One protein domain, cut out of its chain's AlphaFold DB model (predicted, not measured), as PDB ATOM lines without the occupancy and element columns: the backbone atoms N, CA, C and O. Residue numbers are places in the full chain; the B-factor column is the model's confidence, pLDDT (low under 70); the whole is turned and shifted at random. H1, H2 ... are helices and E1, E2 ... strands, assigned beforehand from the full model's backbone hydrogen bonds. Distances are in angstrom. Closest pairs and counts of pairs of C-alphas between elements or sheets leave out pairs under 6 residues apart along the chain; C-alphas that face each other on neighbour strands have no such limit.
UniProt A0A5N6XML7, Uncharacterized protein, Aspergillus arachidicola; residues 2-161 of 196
ATOM      1  N   LEU A   2     -27.585  -0.081  -5.896       40.50
ATOM      2  CA  LEU A   2     -28.228  -1.417  -5.994       40.50
ATOM      3  C   LEU A   2     -28.048  -2.116  -7.360       40.50
ATOM      4  O   LEU A   2     -27.931  -3.331  -7.423       40.50
ATOM      5  N   HIS A   3     -27.997  -1.351  -8.458       35.19
ATOM      6  CA  HIS A   3     -27.757  -1.904  -9.800       35.19
ATOM      7  C   HIS A   3     -26.365  -2.524  -9.976       35.19
ATOM      8  O   HIS A   3     -26.221  -3.397 -10.819       35.19
ATOM      9  N   HIS A   4     -25.374  -2.094  -9.188       39.84
ATOM     10  CA  HIS A   4     -24.016  -2.633  -9.252       39.84
ATOM     11  C   HIS A   4     -23.982  -4.015  -8.586       39.84
ATOM     12  O   HIS A   4     -23.651  -4.998  -9.231       39.84
ATOM     13  N   GLU A   5     -24.502  -4.116  -7.361       40.34
ATOM     14  CA  GLU A   5     -24.507  -5.359  -6.576       40.34
ATOM     15  C   GLU A   5     -25.366  -6.473  -7.222       40.34
ATOM     16  O   GLU A   5     -25.025  -7.653  -7.152       40.34
ATOM     17  N   VAL A   6     -26.467  -6.118  -7.905       45.62
ATOM     18  CA  VAL A   6     -27.308  -7.080  -8.650       45.62
ATOM     19  C   VAL A   6     -26.677  -7.486  -9.989       45.62
ATOM     20  O   VAL A   6     -26.805  -8.644 -10.391       45.62
ATOM     21  N   ALA A   7     -25.987  -6.569 -10.677       48.66
ATOM     22  CA  ALA A   7     -25.211  -6.905 -11.872       48.66
ATOM     23  C   ALA A   7     -24.045  -7.841 -11.523       48.66
ATOM     24  O   ALA A   7     -23.814  -8.819 -12.222       48.66
ATOM     25  N   GLU A   8     -23.387  -7.623 -10.388       48.62
ATOM     26  CA  GLU A   8     -22.292  -8.469  -9.915       48.62
ATOM     27  C   GLU A   8     -22.772  -9.854  -9.456       48.62
ATOM     28  O   GLU A   8     -22.114 -10.855  -9.729       48.62
ATOM     29  N   ALA A   9     -23.946  -9.964  -8.824       49.09
ATOM     30  CA  ALA A   9     -24.531 -11.269  -8.495       49.09
ATOM     31  C   ALA A   9     -24.927 -12.072  -9.752       49.09
ATOM     32  O   ALA A   9     -24.909 -13.304  -9.736       49.09
ATOM     33  N   ARG A  10     -25.274 -11.383 -10.850       50.22
ATOM     34  CA  ARG A  10     -25.450 -12.000 -12.173       50.22
ATOM     35  C   ARG A  10     -24.109 -12.416 -12.775       50.22
ATOM     36  O   ARG A  10     -24.045 -13.518 -13.300       50.22
ATOM     37  N   ILE A  11     -23.056 -11.609 -12.630       56.91
ATOM     38  CA  ILE A  11     -21.687 -11.966 -13.040       56.91
ATOM     39  C   ILE A  11     -21.230 -13.245 -12.330       56.91
ATOM     40  O   ILE A  11     -20.754 -14.149 -12.997       56.91
ATOM     41  N   ALA A  12     -21.461 -13.390 -11.021       58.88
ATOM     42  CA  ALA A  12     -21.115 -14.619 -10.299       58.88
ATOM     43  C   ALA A  12     -21.836 -15.866 -10.855       58.88
ATOM     44  O   ALA A  12     -21.210 -16.899 -11.047       58.88
ATOM     45  N   ARG A  13     -23.133 -15.762 -11.189       56.72
ATOM     46  CA  ARG A  13     -23.872 -16.871 -11.829       56.72
ATOM     47  C   ARG A  13     -23.429 -17.141 -13.262       56.72
ATOM     48  O   ARG A  13     -23.498 -18.281 -13.698       56.72
ATOM     49  N   ILE A  14     -23.038 -16.101 -13.995       60.41
ATOM     50  CA  ILE A  14     -22.484 -16.231 -15.343       60.41
ATOM     51  C   ILE A  14     -21.141 -16.956 -15.264       60.41
ATOM     52  O   ILE A  14     -20.938 -17.879 -16.035       60.41
ATOM     53  N   LEU A  15     -20.280 -16.617 -14.301       63.94
ATOM     54  CA  LEU A  15     -19.008 -17.305 -14.074       63.94
ATOM     55  C   LEU A  15     -19.216 -18.788 -13.715       63.94
ATOM     56  O   LEU A  15     -18.568 -19.633 -14.319       63.94
ATOM     57  N   ASP A  16     -20.169 -19.113 -12.835       64.19
ATOM     58  CA  ASP A  16     -20.515 -20.512 -12.520       64.19
ATOM     59  C   ASP A  16     -21.105 -21.256 -13.736       64.19
ATOM     60  O   ASP A  16     -20.803 -22.423 -13.967       64.19
ATOM     61  N   ALA A  17     -21.946 -20.597 -14.542       60.50
ATOM     62  CA  ALA A  17     -22.523 -21.198 -15.748       60.50
ATOM     63  C   ALA A  17     -21.481 -21.374 -16.866       60.50
ATOM     64  O   ALA A  17     -21.557 -22.329 -17.635       60.50
ATOM     65  N   MET A  18     -20.487 -20.492 -16.939       61.38
ATOM     66  CA  MET A  18     -19.382 -20.565 -17.892       61.38
ATOM     67  C   MET A  18     -18.501 -21.800 -17.656       61.38
ATOM     68  O   MET A  18     -17.990 -22.360 -18.615       61.38
ATOM     69  N   GLU A  19     -18.400 -22.322 -16.431       60.22
ATOM     70  CA  GLU A  19     -17.676 -23.580 -16.164       60.22
ATOM     71  C   GLU A  19     -18.309 -24.815 -16.830       60.22
ATOM     72  O   GLU A  19     -17.650 -25.842 -16.970       60.22
ATOM     73  N   THR A  20     -19.570 -24.725 -17.263       60.78
ATOM     74  CA  THR A  20     -20.274 -25.817 -17.958       60.78
ATOM     75  C   THR A  20     -20.109 -25.795 -19.479       60.78
ATOM     76  O   THR A  20     -20.651 -26.663 -20.163       60.78
ATOM     77  N   VAL A  21     -19.378 -24.815 -20.019       58.00
ATOM     78  CA  VAL A  21     -19.145 -24.660 -21.460       58.00
ATOM     79  C   VAL A  21     -17.796 -25.277 -21.834       58.00
ATOM     80  O   VAL A  21     -16.759 -24.908 -21.281       58.00
ATOM     81  N   ASP A  22     -17.806 -26.203 -22.795       50.38
ATOM     82  CA  ASP A  22     -16.592 -26.838 -23.321       50.38
ATOM     83  C   ASP A  22     -15.576 -25.798 -23.833       50.38
ATOM     84  O   ASP A  22     -15.935 -24.817 -24.486       50.38
ATOM     85  N   GLY A  23     -14.289 -26.013 -23.532       58.00
ATOM     86  CA  GLY A  23     -13.176 -25.130 -23.923       58.00
ATOM     87  C   GLY A  23     -12.806 -24.043 -22.905       58.00
ATOM     88  O   GLY A  23     -11.745 -23.429 -23.020       58.00
ATOM     89  N   ILE A  24     -13.610 -23.830 -21.857       65.25
ATOM     90  CA  ILE A  24     -13.246 -22.912 -20.763       65.25
ATOM     91  C   ILE A  24     -12.175 -23.499 -19.838       65.25
ATOM     92  O   ILE A  24     -11.399 -22.739 -19.264       65.25
ATOM     93  N   GLY A  25     -12.051 -24.828 -19.757       60.56
ATOM     94  CA  GLY A  25     -10.962 -25.484 -19.024       60.56
ATOM     95  C   GLY A  25      -9.575 -25.020 -19.483       60.56
ATOM     96  O   GLY A  25      -8.754 -24.642 -18.652       60.56
ATOM     97  N   ASP A  26      -9.361 -24.928 -20.796       66.56
ATOM     98  CA  ASP A  26      -8.080 -24.510 -21.379       66.56
ATOM     99  C   ASP A  26      -7.782 -23.024 -21.107       66.56
ATOM    100  O   ASP A  26      -6.646 -22.650 -20.814       66.56
ATOM    101  N   LEU A  27      -8.812 -22.170 -21.129       61.47
ATOM    102  CA  LEU A  27      -8.705 -20.751 -20.763       61.47
ATOM    103  C   LEU A  27      -8.450 -20.549 -19.262       61.47
ATOM    104  O   LEU A  27      -7.741 -19.617 -18.878       61.47
ATOM    105  N   VAL A  28      -9.009 -21.414 -18.410       62.31
ATOM    106  CA  VAL A  28      -8.749 -21.421 -16.963       62.31
ATOM    107  C   VAL A  28      -7.312 -21.830 -16.668       62.31
ATOM    108  O   VAL A  28      -6.696 -21.282 -15.755       62.31
ATOM    109  N   GLU A  29      -6.748 -22.756 -17.441       66.75
ATOM    110  CA  GLU A  29      -5.350 -23.154 -17.288       66.75
ATOM    111  C   GLU A  29      -4.353 -22.115 -17.806       66.75
ATOM    112  O   GLU A  29      -3.279 -21.987 -17.217       66.75
ATOM    113  N   GLN A  30      -4.708 -21.350 -18.842       75.00
ATOM    114  CA  GLN A  30      -3.860 -20.288 -19.394       75.00
ATOM    115  C   GLN A  30      -3.695 -19.080 -18.460       75.00
ATOM    116  O   GLN A  30      -2.642 -18.447 -18.491       75.00
ATOM    117  N   ASP A  31      -4.688 -18.776 -17.617       74.38
ATOM    118  CA  ASP A  31      -4.635 -17.644 -16.679       74.38
ATOM    119  C   ASP A  31      -5.260 -17.985 -15.314       74.38
ATOM    120  O   ASP A  31      -6.274 -17.430 -14.876       74.38
ATOM    121  N   ARG A  32      -4.663 -18.971 -14.635       75.50
ATOM    122  CA  ARG A  32      -5.172 -19.499 -13.356       75.50
ATOM    123  C   ARG A  32      -5.354 -18.421 -12.286       75.50
ATOM    124  O   ARG A  32      -6.321 -18.491 -11.525       75.50
ATOM    125  N   ASP A  33      -4.460 -17.435 -12.241       75.62
ATOM    126  CA  ASP A  33      -4.493 -16.358 -11.248       75.62
ATOM    127  C   ASP A  33      -5.710 -15.448 -11.459       75.62
ATOM    128  O   ASP A  33      -6.463 -15.208 -10.507       75.62
ATOM    129  N   PHE A  34      -5.980 -15.031 -12.704       75.88
ATOM    130  CA  PHE A  34      -7.179 -14.262 -13.045       75.88
ATOM    131  C   PHE A  34      -8.459 -15.006 -12.657       75.88
ATOM    132  O   PHE A  34      -9.343 -14.444 -12.004       75.88
ATOM    133  N   TRP A  35      -8.570 -16.289 -13.008       73.19
ATOM    134  CA  TRP A  35      -9.777 -17.070 -12.728       73.19
ATOM    135  C   TRP A  35      -9.973 -17.342 -11.234       73.19
ATOM    136  O   TRP A  35     -11.107 -17.357 -10.744       73.19
ATOM    137  N   GLN A  36      -8.891 -17.504 -10.474       77.06
ATOM    138  CA  GLN A  36      -8.963 -17.638  -9.022       77.06
ATOM    139  C   GLN A  36      -9.380 -16.325  -8.340       77.06
ATOM    140  O   GLN A  36     -10.183 -16.345  -7.395       77.06
ATOM    141  N   GLU A  37      -8.902 -15.181  -8.834       74.31
ATOM    142  CA  GLU A  37      -9.358 -13.863  -8.396       74.31
ATOM    143  C   GLU A  37     -10.838 -13.648  -8.744       74.31
ATOM    144  O   GLU A  37     -11.636 -13.320  -7.859       74.31
ATOM    145  N   ALA A  38     -11.240 -13.933  -9.985       70.75
ATOM    146  CA  ALA A  38     -12.618 -13.822 -10.455       70.75
ATOM    147  C   ALA A  38     -13.584 -14.674  -9.616       70.75
ATOM    148  O   ALA A  38     -14.625 -14.175  -9.184       70.75
ATOM    149  N   ARG A  39     -13.220 -15.923  -9.284       72.44
ATOM    150  CA  ARG A  39     -13.995 -16.784  -8.368       72.44
ATOM    151  C   ARG A  39     -14.084 -16.202  -6.962       72.44
ATOM    152  O   ARG A  39     -15.148 -16.214  -6.345       72.44
ATOM    153  N   THR A  40     -12.977 -15.679  -6.440       76.44
ATOM    154  CA  THR A  40     -12.943 -15.077  -5.101       76.44
ATOM    155  C   THR A  40     -13.853 -13.851  -5.023       76.44
ATOM    156  O   THR A  40     -14.610 -13.697  -4.058       76.44
ATOM    157  N   VAL A  41     -13.811 -12.993  -6.044       71.69
ATOM    158  CA  VAL A  41     -14.695 -11.831  -6.176       71.69
ATOM    159  C   VAL A  41     -16.146 -12.288  -6.338       71.69
ATOM    160  O   VAL A  41     -17.002 -11.846  -5.571       71.69
ATOM    161  N   GLY A  42     -16.418 -13.229  -7.246       69.62
ATOM    162  CA  GLY A  42     -17.751 -13.778  -7.500       69.62
ATOM    163  C   GLY A  42     -18.401 -14.362  -6.246       69.62
ATOM    164  O   GLY A  42     -19.521 -13.985  -5.891       69.62
ATOM    165  N   LYS A  43     -17.670 -15.192  -5.496       73.69
ATOM    166  CA  LYS A  43     -18.131 -15.752  -4.218       73.69
ATOM    167  C   LYS A  43     -18.421 -14.664  -3.186       73.69
ATOM    168  O   LYS A  43     -19.483 -14.668  -2.568       73.69
ATOM    169  N   ARG A  44     -17.512 -13.696  -3.016       71.12
ATOM    170  CA  ARG A  44     -17.689 -12.584  -2.064       71.12
ATOM    171  C   ARG A  44     -18.940 -11.767  -2.379       71.12
ATOM    172  O   ARG A  44     -19.676 -11.387  -1.467       71.12
ATOM    173  N   VAL A  45     -19.185 -11.504  -3.658       66.38
ATOM    174  CA  VAL A  45     -20.374 -10.798  -4.138       66.38
ATOM    175  C   VAL A  45     -21.635 -11.616  -3.872       66.38
ATOM    176  O   VAL A  45     -22.591 -11.079  -3.308       66.38
ATOM    177  N   TYR A  46     -21.642 -12.903  -4.231       68.69
ATOM    178  CA  TYR A  46     -22.774 -13.797  -3.982       68.69
ATOM    179  C   TYR A  46     -23.130 -13.839  -2.491       68.69
ATOM    180  O   TYR A  46     -24.285 -13.621  -2.112       68.69
ATOM    181  N   ASP A  47     -22.125 -14.032  -1.637       72.81
ATOM    182  CA  ASP A  47     -22.288 -14.056  -0.187       72.81
ATOM    183  C   ASP A  47     -22.814 -12.712   0.331       72.81
ATOM    184  O   ASP A  47     -23.722 -12.678   1.165       72.81
ATOM    185  N   SER A  48     -22.302 -11.588  -0.179       69.94
ATOM    186  CA  SER A  48     -22.782 -10.246   0.175       69.94
ATOM    187  C   SER A  48     -24.250 -10.040  -0.216       69.94
ATOM    188  O   SER A  48     -25.056  -9.612   0.617       69.94
ATOM    189  N   GLY A  49     -24.641 -10.406  -1.439       72.75
ATOM    190  CA  GLY A  49     -26.022 -10.308  -1.919       72.75
ATOM    191  C   GLY A  49     -26.981 -11.191  -1.116       72.75
ATOM    192  O   GLY A  49     -28.003 -10.715  -0.612       72.75
ATOM    193  N   SER A  50     -26.609 -12.456  -0.903       74.50
ATOM    194  CA  SER A  50     -27.366 -13.417  -0.090       74.50
ATOM    195  C   SER A  50     -27.553 -12.923   1.347       74.50
ATOM    196  O   SER A  50     -28.663 -12.929   1.887       74.50
ATOM    197  N   ASN A  51     -26.488 -12.414   1.969       79.56
ATOM    198  CA  ASN A  51     -26.546 -11.893   3.331       79.56
ATOM    199  C   ASN A  51     -27.329 -10.576   3.433       79.56
ATOM    200  O   ASN A  51     -28.029 -10.367   4.425       79.56
ATOM    201  N   THR A  52     -27.265  -9.714   2.415       85.81
ATOM    202  CA  THR A  52     -28.086  -8.492   2.328       85.81
ATOM    203  C   THR A  52     -29.568  -8.846   2.326       85.81
ATOM    204  O   THR A  52     -30.339  -8.307   3.123       85.81
ATOM    205  N   TRP A  53     -29.966  -9.804   1.486       83.69
ATOM    206  CA  TRP A  53     -31.347 -10.272   1.407       83.69
ATOM    207  C   TRP A  53     -31.828 -10.892   2.722       83.69
ATOM    208  O   TRP A  53     -32.870 -10.498   3.248       83.69
ATOM    209  N   LYS A  54     -31.036 -11.793   3.320       85.75
ATOM    210  CA  LYS A  54     -31.338 -12.376   4.640       85.75
ATOM    211  C   LYS A  54     -31.512 -11.299   5.711       85.75
ATOM    212  O   LYS A  54     -32.374 -11.433   6.584       85.75
ATOM    213  N   ALA A  55     -30.725 -10.224   5.650       91.00
ATOM    214  CA  ALA A  55     -30.848  -9.131   6.599       91.00
ATOM    215  C   ALA A  55     -32.157  -8.356   6.441       91.00
ATOM    216  O   ALA A  55     -32.830  -8.093   7.440       91.00
ATOM    217  N   TRP A  56     -32.562  -8.066   5.208       92.62
ATOM    218  CA  TRP A  56     -33.850  -7.436   4.945       92.62
ATOM    219  C   TRP A  56     -35.034  -8.322   5.316       92.62
ATOM    220  O   TRP A  56     -35.961  -7.842   5.966       92.62
ATOM    221  N   LEU A  57     -34.973  -9.620   5.016       90.06
ATOM    222  CA  LEU A  57     -35.987 -10.581   5.446       90.06
ATOM    223  C   LEU A  57     -36.179 -10.580   6.965       90.06
ATOM    224  O   LEU A  57     -37.313 -10.630   7.434       90.06
ATOM    225  N   ALA A  58     -35.102 -10.485   7.746       92.00
ATOM    226  CA  ALA A  58     -35.205 -10.406   9.202       92.00
ATOM    227  C   ALA A  58     -35.949  -9.139   9.667       92.00
ATOM    228  O   ALA A  58     -36.796  -9.218  10.558       92.00
ATOM    229  N   VAL A  59     -35.690  -7.986   9.038       94.38
ATOM    230  CA  VAL A  59     -36.428  -6.736   9.309       94.38
ATOM    231  C   VAL A  59     -37.903  -6.884   8.920       94.38
ATOM    232  O   VAL A  59     -38.786  -6.535   9.706       94.38
ATOM    233  N   GLY A  60     -38.175  -7.449   7.739       92.25
ATOM    234  CA  GLY A  60     -39.527  -7.690   7.233       92.25
ATOM    235  C   GLY A  60     -40.335  -8.627   8.129       92.25
ATOM    236  O   GLY A  60     -41.467  -8.308   8.473       92.25
ATOM    237  N   ARG A  61     -39.745  -9.729   8.608       93.12
ATOM    238  CA  ARG A  61     -40.397 -10.636   9.572       93.12
ATOM    239  C   ARG A  61     -40.736  -9.947  10.891       93.12
ATOM    240  O   ARG A  61     -41.739 -10.280  11.511       93.12
ATOM    241  N   ARG A  62     -39.905  -9.000  11.334       96.19
ATOM    242  CA  ARG A  62     -40.085  -8.325  12.624       96.19
ATOM    243  C   ARG A  62     -41.140  -7.221  12.579       96.19
ATOM    244  O   ARG A  62     -41.886  -7.073  13.544       96.19
ATOM    245  N   PHE A  63     -41.184  -6.434  11.505       95.00
ATOM    246  CA  PHE A  63     -42.021  -5.229  11.442       95.00
ATOM    247  C   PHE A  63     -43.017  -5.198  10.280       95.00
ATOM    248  O   PHE A  63     -43.858  -4.301  10.237       95.00
ATOM    249  N   GLY A  64     -42.975  -6.167   9.374       92.06
ATOM    250  CA  GLY A  64     -43.806  -6.232   8.176       92.06
ATOM    251  C   GLY A  64     -43.084  -5.738   6.924       92.06
ATOM    252  O   GLY A  64     -42.177  -4.901   6.971       92.06
ATOM    253  N   GLU A  65     -43.519  -6.258   5.780       90.81
ATOM    254  CA  GLU A  65     -42.860  -6.064   4.489       90.81
ATOM    255  C   GLU A  65     -42.855  -4.601   4.026       90.81
ATOM    256  O   GLU A  65     -41.805  -4.088   3.649       90.81
ATOM    257  N   ARG A  66     -43.980  -3.884   4.161       93.25
ATOM    258  CA  ARG A  66     -44.091  -2.469   3.749       93.25
ATOM    259  C   ARG A  66     -43.054  -1.561   4.421       93.25
ATOM    260  O   ARG A  66     -42.476  -0.691   3.779       93.25
ATOM    261  N   ARG A  67     -42.769  -1.784   5.709       94.19
ATOM    262  CA  ARG A  67     -41.759  -1.015   6.464       94.19
ATOM    263  C   ARG A  67     -40.334  -1.352   6.029       94.19
ATOM    264  O   ARG A  67     -39.483  -0.468   5.964       94.19
ATOM    265  N   MET A  68     -40.078  -2.620   5.718       93.50
ATOM    266  CA  MET A  68     -38.801  -3.073   5.170       93.50
ATOM    267  C   MET A  68     -38.553  -2.468   3.781       93.50
ATOM    268  O   MET A  68     -37.513  -1.843   3.576       93.50
ATOM    269  N   GLN A  69     -39.535  -2.549   2.880       90.81
ATOM    270  CA  GLN A  69     -39.473  -1.941   1.548       90.81
ATOM    271  C   GLN A  69     -39.264  -0.424   1.642       90.81
ATOM    272  O   GLN A  69     -38.439   0.146   0.925       90.81
ATOM    273  N   ARG A  70     -39.938   0.241   2.589       92.38
ATOM    274  CA  ARG A  70     -39.752   1.675   2.822       92.38
ATOM    275  C   ARG A  70     -38.314   2.037   3.204       92.38
ATOM    276  O   ARG A  70     -37.813   3.049   2.713       92.38
ATOM    277  N   LEU A  71     -37.655   1.249   4.059       91.06
ATOM    278  CA  LEU A  71     -36.244   1.462   4.414       91.06
ATOM    279  C   LEU A  71     -35.317   1.229   3.215       91.06
ATOM    280  O   LEU A  71     -34.387   2.004   3.001       91.06
ATOM    281  N   GLN A  72     -35.601   0.203   2.412       88.75
ATOM    282  CA  GLN A  72     -34.832  -0.107   1.206       88.75
ATOM    283  C   GLN A  72     -34.907   0.990   0.140       88.75
ATOM    284  O   GLN A  72     -33.919   1.208  -0.561       88.75
ATOM    285  N   ALA A  73     -36.050   1.678   0.027       83.81
ATOM    286  CA  ALA A  73     -36.316   2.650  -1.034       83.81
ATOM    287  C   ALA A  73     -35.263   3.769  -1.117       83.81
ATOM    288  O   ALA A  73     -34.928   4.222  -2.210       83.81
ATOM    289  N   ASP A  74     -34.713   4.191   0.025       74.75
ATOM    290  CA  ASP A  74     -33.674   5.225   0.067       74.75
ATOM    291  C   ASP A  74     -32.250   4.640   0.001       74.75
ATOM    292  O   ASP A  74     -31.333   5.299  -0.501       74.75
ATOM    293  N   HIS A  75     -32.041   3.411   0.494       79.06
ATOM    294  CA  HIS A  75     -30.746   2.729   0.478       79.06
ATOM    295  C   HIS A  75     -30.905   1.209   0.685       79.06
ATOM    296  O   HIS A  75     -31.332   0.782   1.746       79.06
ATOM    297  N   GLY A  76     -30.485   0.358  -0.262       79.62
ATOM    298  CA  GLY A  76     -30.622  -1.110  -0.124       79.62
ATOM    299  C   GLY A  76     -29.346  -1.904   0.175       79.62
ATOM    300  O   GLY A  76     -29.449  -3.099   0.431       79.62
ATOM    301  N   GLY A  77     -28.171  -1.264   0.154       82.62
ATOM    302  CA  GLY A  77     -26.880  -1.965   0.228       82.62
ATOM    303  C   GLY A  77     -26.599  -2.698   1.550       82.62
ATOM    304  O   GLY A  77     -27.152  -2.359   2.604       82.62
ATOM    305  N   TYR A  78     -25.674  -3.661   1.493       84.44
ATOM    306  CA  TYR A  78     -25.349  -4.632   2.552       84.44
ATOM    307  C   TYR A  78     -25.206  -4.044   3.964       84.44
ATOM    308  O   TYR A  78     -25.826  -4.519   4.920       84.44
ATOM    309  N   HIS A  79     -24.389  -2.998   4.129       87.69
ATOM    310  CA  HIS A  79     -24.133  -2.422   5.454       87.69
ATOM    311  C   HIS A  79     -25.378  -1.762   6.051       87.69
ATOM    312  O   HIS A  79     -25.613  -1.855   7.255       87.69
ATOM    313  N   HIS A  80     -26.201  -1.130   5.212       90.94
ATOM    314  CA  HIS A  80     -27.443  -0.519   5.664       90.94
ATOM    315  C   HIS A  80     -28.441  -1.597   6.098       90.94
ATOM    316  O   HIS A  80     -28.981  -1.510   7.200       90.94
ATOM    317  N   ALA A  81     -28.587  -2.658   5.299       91.38
ATOM    318  CA  ALA A  81     -29.416  -3.815   5.628       91.38
ATOM    319  C   ALA A  81     -29.021  -4.438   6.977       91.38
ATOM    320  O   ALA A  81     -29.867  -4.669   7.840       91.38
ATOM    321  N   ASN A  82     -27.720  -4.649   7.206       93.88
ATOM    322  CA  ASN A  82     -27.223  -5.210   8.461       93.88
ATOM    323  C   ASN A  82     -27.408  -4.283   9.662       93.88
ATOM    324  O   ASN A  82     -27.723  -4.762  10.752       93.88
ATOM    325  N   ASN A  83     -27.243  -2.972   9.487       95.19
ATOM    326  CA  ASN A  83     -27.531  -2.010  10.546       95.19
ATOM    327  C   ASN A  83     -29.023  -2.007  10.899       95.19
ATOM    328  O   ASN A  83     -29.366  -2.052  12.077       95.19
ATOM    329  N   CYS A  84     -29.904  -2.035   9.899       95.06
ATOM    330  CA  CYS A  84     -31.348  -2.125  10.099       95.06
ATOM    331  C   CYS A  84     -31.754  -3.446  10.767       95.06
ATOM    332  O   CYS A  84     -32.550  -3.426  11.701       95.06
ATOM    333  N   ARG A  85     -31.159  -4.578  10.371       95.75
ATOM    334  CA  ARG A  85     -31.340  -5.871  11.053       95.75
ATOM    335  C   ARG A  85     -30.911  -5.806  12.514       95.75
ATOM    336  O   ARG A  85     -31.636  -6.273  13.387       95.75
ATOM    337  N   TYR A  86     -29.741  -5.234  12.783       94.69
ATOM    338  CA  TYR A  86     -29.223  -5.086  14.141       94.69
ATOM    339  C   TYR A  86     -30.153  -4.228  15.007       94.69
ATOM    340  O   TYR A  86     -30.491  -4.613  16.124       94.69
ATOM    341  N   LEU A  87     -30.606  -3.092  14.471       93.94
ATOM    342  CA  LEU A  87     -31.585  -2.223  15.118       93.94
ATOM    343  C   LEU A  87     -32.896  -2.963  15.388       93.94
ATOM    344  O   LEU A  87     -33.391  -2.924  16.508       93.94
ATOM    345  N   ALA A  88     -33.413  -3.703  14.406       93.50
ATOM    346  CA  ALA A  88     -34.637  -4.483  14.548       93.50
ATOM    347  C   ALA A  88     -34.537  -5.575  15.626       93.50
ATOM    348  O   ALA A  88     -35.519  -5.833  16.319       93.50
ATOM    349  N   GLY A  89     -33.358  -6.180  15.796       92.94
ATOM    350  CA  GLY A  89     -33.099  -7.159  16.854       92.94
ATOM    351  C   GLY A  89     -33.053  -6.562  18.264       92.94
ATOM    352  O   GLY A  89     -33.270  -7.283  19.230       92.94
ATOM    353  N   ARG A  90     -32.789  -5.254  18.397       90.94
ATOM    354  CA  ARG A  90     -32.721  -4.551  19.692       90.94
ATOM    355  C   ARG A  90     -33.961  -3.726  20.009       90.94
ATOM    356  O   ARG A  90     -34.237  -3.464  21.178       90.94
ATOM    357  N   ALA A  91     -34.672  -3.262  18.991       85.81
ATOM    358  CA  ALA A  91     -35.833  -2.411  19.161       85.81
ATOM    359  C   ALA A  91     -37.044  -3.228  19.636       85.81
ATOM    360  O   ALA A  91     -37.436  -4.231  19.029       85.81
ATOM    361  N   MET A  92     -37.689  -2.755  20.704       84.19
ATOM    362  CA  MET A  92     -38.919  -3.372  21.213       84.19
ATOM    363  C   MET A  92     -40.091  -3.195  20.238       84.19
ATOM    364  O   MET A  92     -40.963  -4.057  20.150       84.19
ATOM    365  N   SER A  93     -40.090  -2.101  19.471       93.81
ATOM    366  CA  SER A  93     -41.129  -1.759  18.503       93.81
ATOM    367  C   SER A  93     -40.558  -1.027  17.289       93.81
ATOM    368  O   SER A  93     -39.448  -0.488  17.323       93.81
ATOM    369  N   TRP A  94     -41.357  -0.959  16.223       95.50
ATOM    370  CA  TRP A  94     -41.029  -0.157  15.046       95.50
ATOM    371  C   TRP A  94     -40.824   1.320  15.401       95.50
ATOM    372  O   TRP A  94     -39.848   1.924  14.968       95.50
ATOM    373  N   SER A  95     -41.697   1.890  16.237       95.38
ATOM    374  CA  SER A  95     -41.623   3.300  16.631       95.38
ATOM    375  C   SER A  95     -40.291   3.638  17.301       95.38
ATOM    376  O   SER A  95     -39.720   4.689  17.029       95.38
ATOM    377  N   MET A  96     -39.750   2.736  18.123       95.06
ATOM    378  CA  MET A  96     -38.431   2.917  18.735       95.06
ATOM    379  C   MET A  96     -37.321   2.985  17.675       95.06
ATOM    380  O   MET A  96     -36.513   3.915  17.687       95.06
ATOM    381  N   MET A  97     -37.319   2.051  16.717       95.19
ATOM    382  CA  MET A  97     -36.356   2.045  15.609       95.19
ATOM    383  C   MET A  97     -36.485   3.300  14.734       95.19
ATOM    384  O   MET A  97     -35.480   3.929  14.400       95.19
ATOM    385  N   ALA A  98     -37.716   3.701  14.402       96.00
ATOM    386  CA  ALA A  98     -37.994   4.908  13.634       96.00
ATOM    387  C   ALA A  98     -37.452   6.157  14.346       96.00
ATOM    388  O   ALA A  98     -36.763   6.963  13.726       96.00
ATOM    389  N   ARG A  99     -37.658   6.289  15.664       96.44
ATOM    390  CA  ARG A  99     -37.111   7.407  16.453       96.44
ATOM    391  C   ARG A  99     -35.582   7.456  16.422       96.44
ATOM    392  O   ARG A  99     -35.028   8.534  16.217       96.44
ATOM    393  N   GLN A 100     -34.901   6.316  16.554       96.06
ATOM    394  CA  GLN A 100     -33.434   6.241  16.461       96.06
ATOM    395  C   GLN A 100     -32.924   6.694  15.086       96.06
ATOM    396  O   GLN A 100     -32.031   7.541  14.989       96.06
ATOM    397  N   LEU A 101     -33.545   6.204  14.010       95.56
ATOM    398  CA  LEU A 101     -33.209   6.610  12.643       95.56
ATOM    399  C   LEU A 101     -33.469   8.104  12.411       95.56
ATOM    400  O   LEU A 101     -32.591   8.819  11.929       95.56
ATOM    401  N   ASN A 102     -34.633   8.602  12.823       96.44
ATOM    402  CA  ASN A 102     -35.017  10.004  12.682       96.44
ATOM    403  C   ASN A 102     -34.063  10.934  13.435       96.44
ATOM    404  O   ASN A 102     -33.632  11.957  12.900       96.44
ATOM    405  N   ARG A 103     -33.668  10.565  14.658       96.19
ATOM    406  CA  ARG A 103     -32.692  11.324  15.447       96.19
ATOM    407  C   ARG A 103     -31.315  11.341  14.798       96.19
ATOM    408  O   ARG A 103     -30.640  12.371  14.848       96.19
ATOM    409  N   ALA A 104     -30.892  10.241  14.180       94.25
ATOM    410  CA  ALA A 104     -29.649  10.204  13.418       94.25
ATOM    411  C   ALA A 104     -29.697  11.137  12.193       94.25
ATOM    412  O   ALA A 104     -28.786  11.952  12.026       94.25
ATOM    413  N   VAL A 105     -30.789  11.099  11.418       93.50
ATOM    414  CA  VAL A 105     -31.019  12.008  10.279       93.50
ATOM    415  C   VAL A 105     -30.976  13.464  10.736       93.50
ATOM    416  O   VAL A 105     -30.225  14.259  10.170       93.50
ATOM    417  N   TYR A 106     -31.716  13.810  11.790       93.25
ATOM    418  CA  TYR A 106     -31.752  15.167  12.332       93.25
ATOM    419  C   TYR A 106     -30.352  15.664  12.709       93.25
ATOM    420  O   TYR A 106     -29.920  16.704  12.221       93.25
ATOM    421  N   ARG A 107     -29.588  14.882  13.490       91.50
ATOM    422  CA  ARG A 107     -28.208  15.237  13.874       91.50
ATOM    423  C   ARG A 107     -27.296  15.419  12.661       91.50
ATOM    424  O   ARG A 107     -26.443  16.303  12.676       91.50
ATOM    425  N   ARG A 108     -27.438  14.593  11.619       90.25
ATOM    426  CA  ARG A 108     -26.650  14.740  10.385       90.25
ATOM    427  C   ARG A 108     -26.973  16.047   9.668       90.25
ATOM    428  O   ARG A 108     -26.057  16.680   9.145       90.25
ATOM    429  N   VAL A 109     -28.252  16.403   9.593       88.56
ATOM    430  CA  VAL A 109     -28.707  17.611   8.898       88.56
ATOM    431  C   VAL A 109     -28.271  18.866   9.652       88.56
ATOM    432  O   VAL A 109     -27.766  19.786   9.020       88.56
ATOM    433  N   THR A 110     -28.371  18.880  10.982       87.06
ATOM    434  CA  THR A 110     -28.060  20.067  11.795       87.06
ATOM    435  C   THR A 110     -26.570  20.278  12.066       87.06
ATOM    436  O   THR A 110     -26.142  21.416  12.222       87.06
ATOM    437  N   ARG A 111     -25.745  19.219  12.102       79.31
ATOM    438  CA  ARG A 111     -24.301  19.340  12.403       79.31
ATOM    439  C   ARG A 111     -23.426  19.767  11.226       79.31
ATOM    440  O   ARG A 111     -22.265  20.107  11.444       79.31
ATOM    441  N   LYS A 112     -23.903  19.707   9.979       64.44
ATOM    442  CA  LYS A 112     -23.075  20.132   8.842       64.44
ATOM    443  C   LYS A 112     -23.121  21.651   8.712       64.44
ATOM    444  O   LYS A 112     -24.160  22.205   8.374       64.44
ATOM    445  N   GLY A 113     -21.967  22.279   8.950       50.62
ATOM    446  CA  GLY A 113     -21.721  23.691   8.671       50.62
ATOM    447  C   GLY A 113     -22.239  24.097   7.289       50.62
ATOM    448  O   GLY A 113     -22.199  23.314   6.332       50.62
ATOM    449  N   GLN A 114     -22.788  25.307   7.246       41.94
ATOM    450  CA  GLN A 114     -23.479  25.926   6.119       41.94
ATOM    451  C   GLN A 114     -22.757  25.674   4.781       41.94
ATOM    452  O   GLN A 114     -21.564  25.924   4.655       41.94
ATOM    453  N   GLY A 115     -23.482  25.167   3.775       46.66
ATOM    454  CA  GLY A 115     -23.011  25.150   2.379       46.66
ATOM    455  C   GLY A 115     -23.209  23.849   1.597       46.66
ATOM    456  O   GLY A 115     -23.175  23.865   0.369       46.66
ATOM    457  N   ARG A 116     -23.471  22.706   2.247       53.62
ATOM    458  CA  ARG A 116     -23.761  21.444   1.533       53.62
ATOM    459  C   ARG A 116     -25.258  21.147   1.542       53.62
ATOM    460  O   ARG A 116     -25.851  21.046   2.607       53.62
ATOM    461  N   LYS A 117     -25.857  20.937   0.361       57.28
ATOM    462  CA  LYS A 117     -27.240  20.442   0.225       57.28
ATOM    463  C   LYS A 117     -27.364  19.100   0.956       57.28
ATOM    464  O   LYS A 117     -26.852  18.084   0.481       57.28
ATOM    465  N   VAL A 118     -28.004  19.086   2.124       68.19
ATOM    466  CA  VAL A 118     -28.236  17.850   2.878       68.19
ATOM    467  C   VAL A 118     -29.604  17.297   2.509       68.19
ATOM    468  O   VAL A 118     -30.623  17.954   2.676       68.19
ATOM    469  N   VAL A 119     -29.626  16.068   1.993       77.19
ATOM    470  CA  VAL A 119     -30.880  15.370   1.701       77.19
ATOM    471  C   VAL A 119     -31.469  14.836   3.003       77.19
ATOM    472  O   VAL A 119     -30.795  14.093   3.729       77.19
ATOM    473  N   VAL A 120     -32.728  15.196   3.250       86.38
ATOM    474  CA  VAL A 120     -33.544  14.776   4.396       86.38
ATOM    475  C   VAL A 120     -34.210  13.430   4.086       86.38
ATOM    476  O   VAL A 120     -35.401  13.342   3.827       86.38
ATOM    477  N   ARG A 121     -33.380  12.388   4.003       87.88
ATOM    478  CA  ARG A 121     -33.747  10.977   3.792       87.88
ATOM    479  C   ARG A 121     -32.742  10.092   4.505       87.88
ATOM    480  O   ARG A 121     -31.603  10.528   4.684       87.88
ATOM    481  N   ILE A 122     -33.124   8.871   4.856       90.00
ATOM    482  CA  ILE A 122     -32.239   7.936   5.558       90.00
ATOM    483  C   ILE A 122     -31.063   7.549   4.656       90.00
ATOM    484  O   ILE A 122     -31.226   7.225   3.483       90.00
ATOM    485  N   ARG A 123     -29.852   7.588   5.212       89.06
ATOM    486  CA  ARG A 123     -28.618   7.131   4.565       89.06
ATOM    487  C   ARG A 123     -27.918   6.080   5.419       89.06
ATOM    488  O   ARG A 123     -28.187   5.934   6.611       89.06
ATOM    489  N   LEU A 124     -26.924   5.410   4.834       89.81
ATOM    490  CA  LEU A 124     -26.073   4.458   5.552       89.81
ATOM    491  C   LEU A 124     -25.494   5.046   6.853       89.81
ATOM    492  O   LEU A 124     -25.570   4.407   7.905       89.81
ATOM    493  N   CYS A 125     -24.971   6.275   6.809       89.69
ATOM    494  CA  CYS A 125     -24.430   6.947   7.995       89.69
ATOM    495  C   CYS A 125     -25.478   7.148   9.102       89.69
ATOM    496  O   CYS A 125     -25.130   7.030  10.274       89.69
ATOM    497  N   ASP A 126     -26.750   7.355   8.754       93.31
ATOM    498  CA  ASP A 126     -27.830   7.500   9.733       93.31
ATOM    499  C   ASP A 126     -28.130   6.161  10.412       93.31
ATOM    500  O   ASP A 126     -28.176   6.089  11.634       93.31
ATOM    501  N   SER A 127     -28.232   5.071   9.641       93.81
ATOM    502  CA  SER A 127     -28.407   3.723  10.210       93.81
ATOM    503  C   SER A 127     -27.218   3.271  11.062       93.81
ATOM    504  O   SER A 127     -27.397   2.567  12.052       93.81
ATOM    505  N   THR A 128     -26.007   3.710  10.709       94.38
ATOM    506  CA  THR A 128     -24.791   3.441  11.489       94.38
ATOM    507  C   THR A 128     -24.838   4.209  12.807       94.38
ATOM    508  O   THR A 128     -24.664   3.625  13.871       94.38
ATOM    509  N   ALA A 129     -25.150   5.505  12.761       92.88
ATOM    510  CA  ALA A 129     -25.282   6.322  13.960       92.88
ATOM    511  C   ALA A 129     -26.417   5.828  14.873       92.88
ATOM    512  O   ALA A 129     -26.219   5.746  16.081       92.88
ATOM    513  N   ALA A 130     -27.567   5.452  14.309       93.81
ATOM    514  CA  ALA A 130     -28.688   4.875  15.046       93.81
ATOM    515  C   ALA A 130     -28.299   3.553  15.721       93.81
ATOM    516  O   ALA A 130     -28.591   3.359  16.893       93.81
ATOM    517  N   LYS A 131     -27.568   2.667  15.029       91.38
ATOM    518  CA  LYS A 131     -27.055   1.409  15.602       91.38
ATOM    519  C   LYS A 131     -26.194   1.629  16.853       91.38
ATOM    520  O   LYS A 131     -26.192   0.782  17.746       91.38
ATOM    521  N   HIS A 132     -25.463   2.739  16.907       89.75
ATOM    522  CA  HIS A 132     -24.623   3.113  18.045       89.75
ATOM    523  C   HIS A 132     -25.339   4.012  19.067       89.75
ATOM    524  O   HIS A 132     -24.775   4.292  20.124       89.75
ATOM    525  N   GLN A 133     -26.575   4.447  18.797       83.38
ATOM    526  CA  GLN A 133     -27.419   5.073  19.810       83.38
ATOM    527  C   GLN A 133     -27.916   3.981  20.764       83.38
ATOM    528  O   GLN A 133     -28.703   3.113  20.398       83.38
ATOM    529  N   GLY A 134     -27.411   3.993  21.996       73.62
ATOM    530  CA  GLY A 134     -27.937   3.148  23.062       73.62
ATOM    531  C   GLY A 134     -29.309   3.635  23.534       73.62
ATOM    532  O   GLY A 134     -29.551   4.839  23.589       73.62
ATOM    533  N   GLY A 135     -30.175   2.696  23.918       77.19
ATOM    534  CA  GLY A 135     -31.437   2.986  24.601       77.19
ATOM    535  C   GLY A 135     -32.546   3.569  23.723       77.19
ATOM    536  O   GLY A 135     -32.457   3.611  22.492       77.19
ATOM    537  N   ASP A 136     -33.630   3.968  24.384       81.81
ATOM    538  CA  ASP A 136     -34.728   4.688  23.749       81.81
ATOM    539  C   ASP A 136     -34.355   6.160  23.551       81.81
ATOM    540  O   ASP A 136     -33.668   6.761  24.378       81.81
ATOM    541  N   VAL A 137     -34.806   6.743  22.445       91.75
ATOM    542  CA  VAL A 137     -34.568   8.152  22.132       91.75
ATOM    543  C   VAL A 137     -35.894   8.871  21.949       91.75
ATOM    544  O   VAL A 137     -36.854   8.317  21.408       91.75
ATOM    545  N   ALA A 138     -35.937  10.133  22.369       93.50
ATOM    546  CA  ALA A 138     -37.118  10.968  22.208       93.50
ATOM    547  C   ALA A 138     -37.509  11.104  20.728       93.50
ATOM    548  O   ALA A 138     -36.648  11.185  19.842       93.50
ATOM    549  N   ALA A 139     -38.814  11.175  20.460       95.50
ATOM    550  CA  ALA A 139     -39.325  11.516  19.135       95.50
ATOM    551  C   ALA A 139     -38.877  12.931  18.749       95.50
ATOM    552  O   ALA A 139     -38.612  13.746  19.632       95.50
ATOM    553  N   LEU A 140     -38.758  13.213  17.449       96.56
ATOM    554  CA  LEU A 140     -38.535  14.583  16.984       96.56
ATOM    555  C   LEU A 140     -39.760  15.439  17.299       96.56
ATOM    556  O   LEU A 140     -40.885  14.968  17.136       96.56
ATOM    557  N   THR A 141     -39.534  16.674  17.732       97.25
ATOM    558  CA  THR A 141     -40.613  17.649  17.913       97.25
ATOM    559  C   THR A 141     -41.004  18.278  16.575       97.25
ATOM    560  O   THR A 141     -40.222  18.289  15.621       97.25
ATOM    561  N   ASP A 142     -42.196  18.869  16.510       95.69
ATOM    562  CA  ASP A 142     -42.645  19.608  15.324       95.69
ATOM    563  C   ASP A 142     -41.735  20.798  15.002       95.69
ATOM    564  O   ASP A 142     -41.565  21.177  13.844       95.69
ATOM    565  N   GLU A 143     -41.126  21.405  16.019       94.88
ATOM    566  CA  GLU A 143     -40.148  22.472  15.835       94.88
ATOM    567  C   GLU A 143     -38.841  21.952  15.227       94.88
ATOM    568  O   GLU A 143     -38.326  22.545  14.279       94.88
ATOM    569  N   GLU A 144     -38.359  20.791  15.674       94.62
ATOM    570  CA  GLU A 144     -37.194  20.136  15.077       94.62
ATOM    571  C   GLU A 144     -37.449  19.725  13.621       94.62
ATOM    572  O   GLU A 144     -36.585  19.932  12.766       94.62
ATOM    573  N   LEU A 145     -38.635  19.182  13.322       94.06
ATOM    574  CA  LEU A 145     -39.032  18.795  11.965       94.06
ATOM    575  C   LEU A 145     -39.132  20.006  11.031       94.06
ATOM    576  O   LEU A 145     -38.613  19.950   9.908       94.06
ATOM    577  N   ARG A 146     -39.736  21.106  11.503       90.62
ATOM    578  CA  ARG A 146     -39.801  22.385  10.777       90.62
ATOM    579  C   ARG A 146     -38.413  22.970  10.537       90.62
ATOM    580  O   ARG A 146     -38.136  23.404   9.420       90.62
ATOM    581  N   GLY A 147     -37.519  22.904  11.526       89.06
ATOM    582  CA  GLY A 147     -36.145  23.409  11.426       89.06
ATOM    583  C   GLY A 147     -35.312  22.760  10.316       89.06
ATOM    584  O   GLY A 147     -34.382  23.380   9.803       89.06
ATOM    585  N   ILE A 148     -35.665  21.542   9.892       89.88
ATOM    586  CA  ILE A 148     -35.026  20.847   8.761       89.88
ATOM    587  C   ILE A 148     -35.942  20.715   7.528       89.88
ATOM    588  O   ILE A 148     -35.644  19.924   6.634       89.88
ATOM    589  N   ASN A 149     -37.041  21.478   7.464       89.88
ATOM    590  CA  ASN A 149     -38.039  21.455   6.384       89.88
ATOM    591  C   ASN A 149     -38.531  20.032   6.044       89.88
ATOM    592  O   ASN A 149     -38.455  19.567   4.899       89.88
ATOM    593  N   SER A 150     -38.994  19.314   7.066       92.25
ATOM    594  CA  SER A 150     -39.345  17.896   6.987       92.25
ATOM    595  C   SER A 150     -40.680  17.572   7.652       92.25
ATOM    596  O   SER A 150     -41.240  18.388   8.380       92.25
ATOM    597  N   ARG A 151     -41.170  16.358   7.401       94.38
ATOM    598  CA  ARG A 151     -42.333  15.751   8.057       94.38
ATOM    599  C   ARG A 151     -42.068  14.268   8.300       94.38
ATOM    600  O   ARG A 151     -41.083  13.730   7.795       94.38
ATOM    601  N   LEU A 152     -42.952  13.604   9.033       95.62
ATOM    602  CA  LEU A 152     -42.964  12.143   9.094       95.62
ATOM    603  C   LEU A 152     -43.851  11.575   7.975       95.62
ATOM    604  O   LEU A 152     -44.844  12.194   7.580       95.62
ATOM    605  N   ASP A 153     -43.469  10.427   7.426       94.94
ATOM    606  CA  ASP A 153     -44.310   9.644   6.518       94.94
ATOM    607  C   ASP A 153     -45.294   8.733   7.278       94.94
ATOM    608  O   ASP A 153     -45.339   8.735   8.509       94.94
ATOM    609  N   GLU A 154     -46.089   7.940   6.548       95.12
ATOM    610  CA  GLU A 154     -47.059   6.997   7.135       95.12
ATOM    611  C   GLU A 154     -46.407   5.941   8.051       95.12
ATOM    612  O   GLU A 154     -47.070   5.341   8.896       95.12
ATOM    613  N   PHE A 155     -45.095   5.726   7.916       95.38
ATOM    614  CA  PHE A 155     -44.322   4.808   8.743       95.38
ATOM    615  C   PHE A 155     -43.600   5.526   9.887       95.38
ATOM    616  O   PHE A 155     -42.867   4.887  10.640       95.38
ATOM    617  N   GLY A 156     -43.788   6.833  10.060       95.69
ATOM    618  CA  GLY A 156     -43.122   7.600  11.104       95.69
ATOM    619  C   GLY A 156     -41.642   7.864  10.822       95.69
ATOM    620  O   GLY A 156     -40.904   8.149  11.764       95.69
ATOM    621  N   LEU A 157     -41.181   7.761   9.571       96.06
ATOM    622  CA  LEU A 157     -39.815   8.103   9.167       96.06
ATOM    623  C   LEU A 157     -39.755   9.522   8.599       96.06
ATOM    624  O   LEU A 157     -40.679   9.981   7.933       96.06
ATOM    625  N   VAL A 158     -38.649  10.223   8.849       94.38
ATOM    626  CA  VAL A 158     -38.444  11.585   8.339       94.38
ATOM    627  C   VAL A 158     -38.328  11.589   6.812       94.38
ATOM    628  O   VAL A 158     -37.491  10.892   6.233       94.38
ATOM    629  N   VAL A 159     -39.116  12.458   6.180       92.44
ATOM    630  CA  VAL A 159     -39.094  12.763   4.745       92.44
ATOM    631  C   VAL A 159     -39.083  14.277   4.509       92.44
ATOM    632  O   VAL A 159     -39.492  15.041   5.390       92.44
ATOM    633  N   PRO A 160     -38.636  14.761   3.337       90.06
ATOM    634  CA  PRO A 160     -38.719  16.182   3.009       90.06
ATOM    635  C   PRO A 160     -40.176  16.668   3.022       90.06
ATOM    636  O   PRO A 160     -41.071  15.957   2.568       90.06
ATOM    637  N   ALA A 161     -40.422  17.894   3.494       87.06
ATOM    638  CA  ALA A 161     -41.774  18.462   3.521       87.06
ATOM    639  C   ALA A 161     -42.346  18.684   2.109       87.06
ATOM    640  O   ALA A 161     -43.555  18.593   1.910       87.06
TER     641      ALA A 161
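Overview. This is residues 2 to 161 of the 196 residues of an uncharacterized protein of Aspergillus arachidicola (UniProt A0A5N6XML7). A long arm made by H1, H2 and the first part of the long helix H3 reaches out from a helical head, where H4 and H5 pack on the last part of H3, and H7 packs between H5 and H6 on the side of H5 away from H3. H1 crosses H3 within the arm; at the far end of the head, H8 and the small hairpin E1 E2 lie beside H6, and residues 111 to 116 stick out as a loop. The printed part has 160 residues, with eight named helices followed by two named strands, order E1 - E2, antiparallel; the class is mostly helix. It is loose, with a radius of gyration of the C-alphas of 20.4 A, and elongated, spanning 68 by 39 by 25 A.

Along the chain. H1, residues 2 to 18, begins with C-alpha 2 at (-28.228, -1.417, -5.994) and is 24.2 A long. H2 has residues 24 to 30. H3, residues 32 to 63, is 46.7 A long and ends with C-alpha 63 at (-42.021, -5.229, 11.442). H4 has residues 65 to 74, H5 residues 78 to 90, 18.7 A long, H6 residues 94 to 111, 25.8 A long, H7 residues 124 to 132 and H8 residues 142 to 147. E1, residues 150 to 152, and E2, residues 158 to 160, are short; C-alpha 160 is at (-38.719, 16.182, 3.009).

Arrangement. H3 touches H1 with residues 39 to 49 alone, at a steep tilt of 51 degrees, opposite ways; the closest C-alphas, of Ala 12 and Gly 42, are 4.5 A apart. H2 is close to H3 but not clearly touching, Val 28 and Trp 35 having the closest C-alphas, 6.2 A apart. With residues 48 to 62 alone H3 touches H5, the same way at a shallow tilt of 34 degrees, only just short of steep; the closest C-alphas are those of Thr 52 and Tyr 78, 4.7 A apart. With residues 56 to 60 alone it touches H4, closest at the C-alphas of Gly 60 and Met 68, 5.1 A apart. H7 touches H5 at a shallow tilt of 29 degrees, closest at the C-alphas of His 80 and Leu 124, 5.2 A apart. H7 also touches H6, at a steep tilt of 64 degrees, closest at the C-alphas of Ala 104 and Asp 126, 4.9 A apart. H8 is close to H6 but not clearly touching, with the C-alphas of Tyr 106 and Glu 144 closest at 7.9 A. In the hairpin E1 and E2, N 151 and O 159 are within hydrogen-bond range at 2.9 A. Every O i to N i+4 pair is within hydrogen-bond range in H1, H2, H3, H5, H6, H7 and H8, and 5 of 6 are in H4.

Size, cuts and confidence. The C-alphas farthest apart, of Asp 26 and Glu 143, are 68.0 A from each other. The printed part has no cut; the link H6 to H7, 12 residues, is long. The mean pLDDT of the printed part is 80.7, and 39 residues are under 70, among them residues 2 to 29 and 112 to 118.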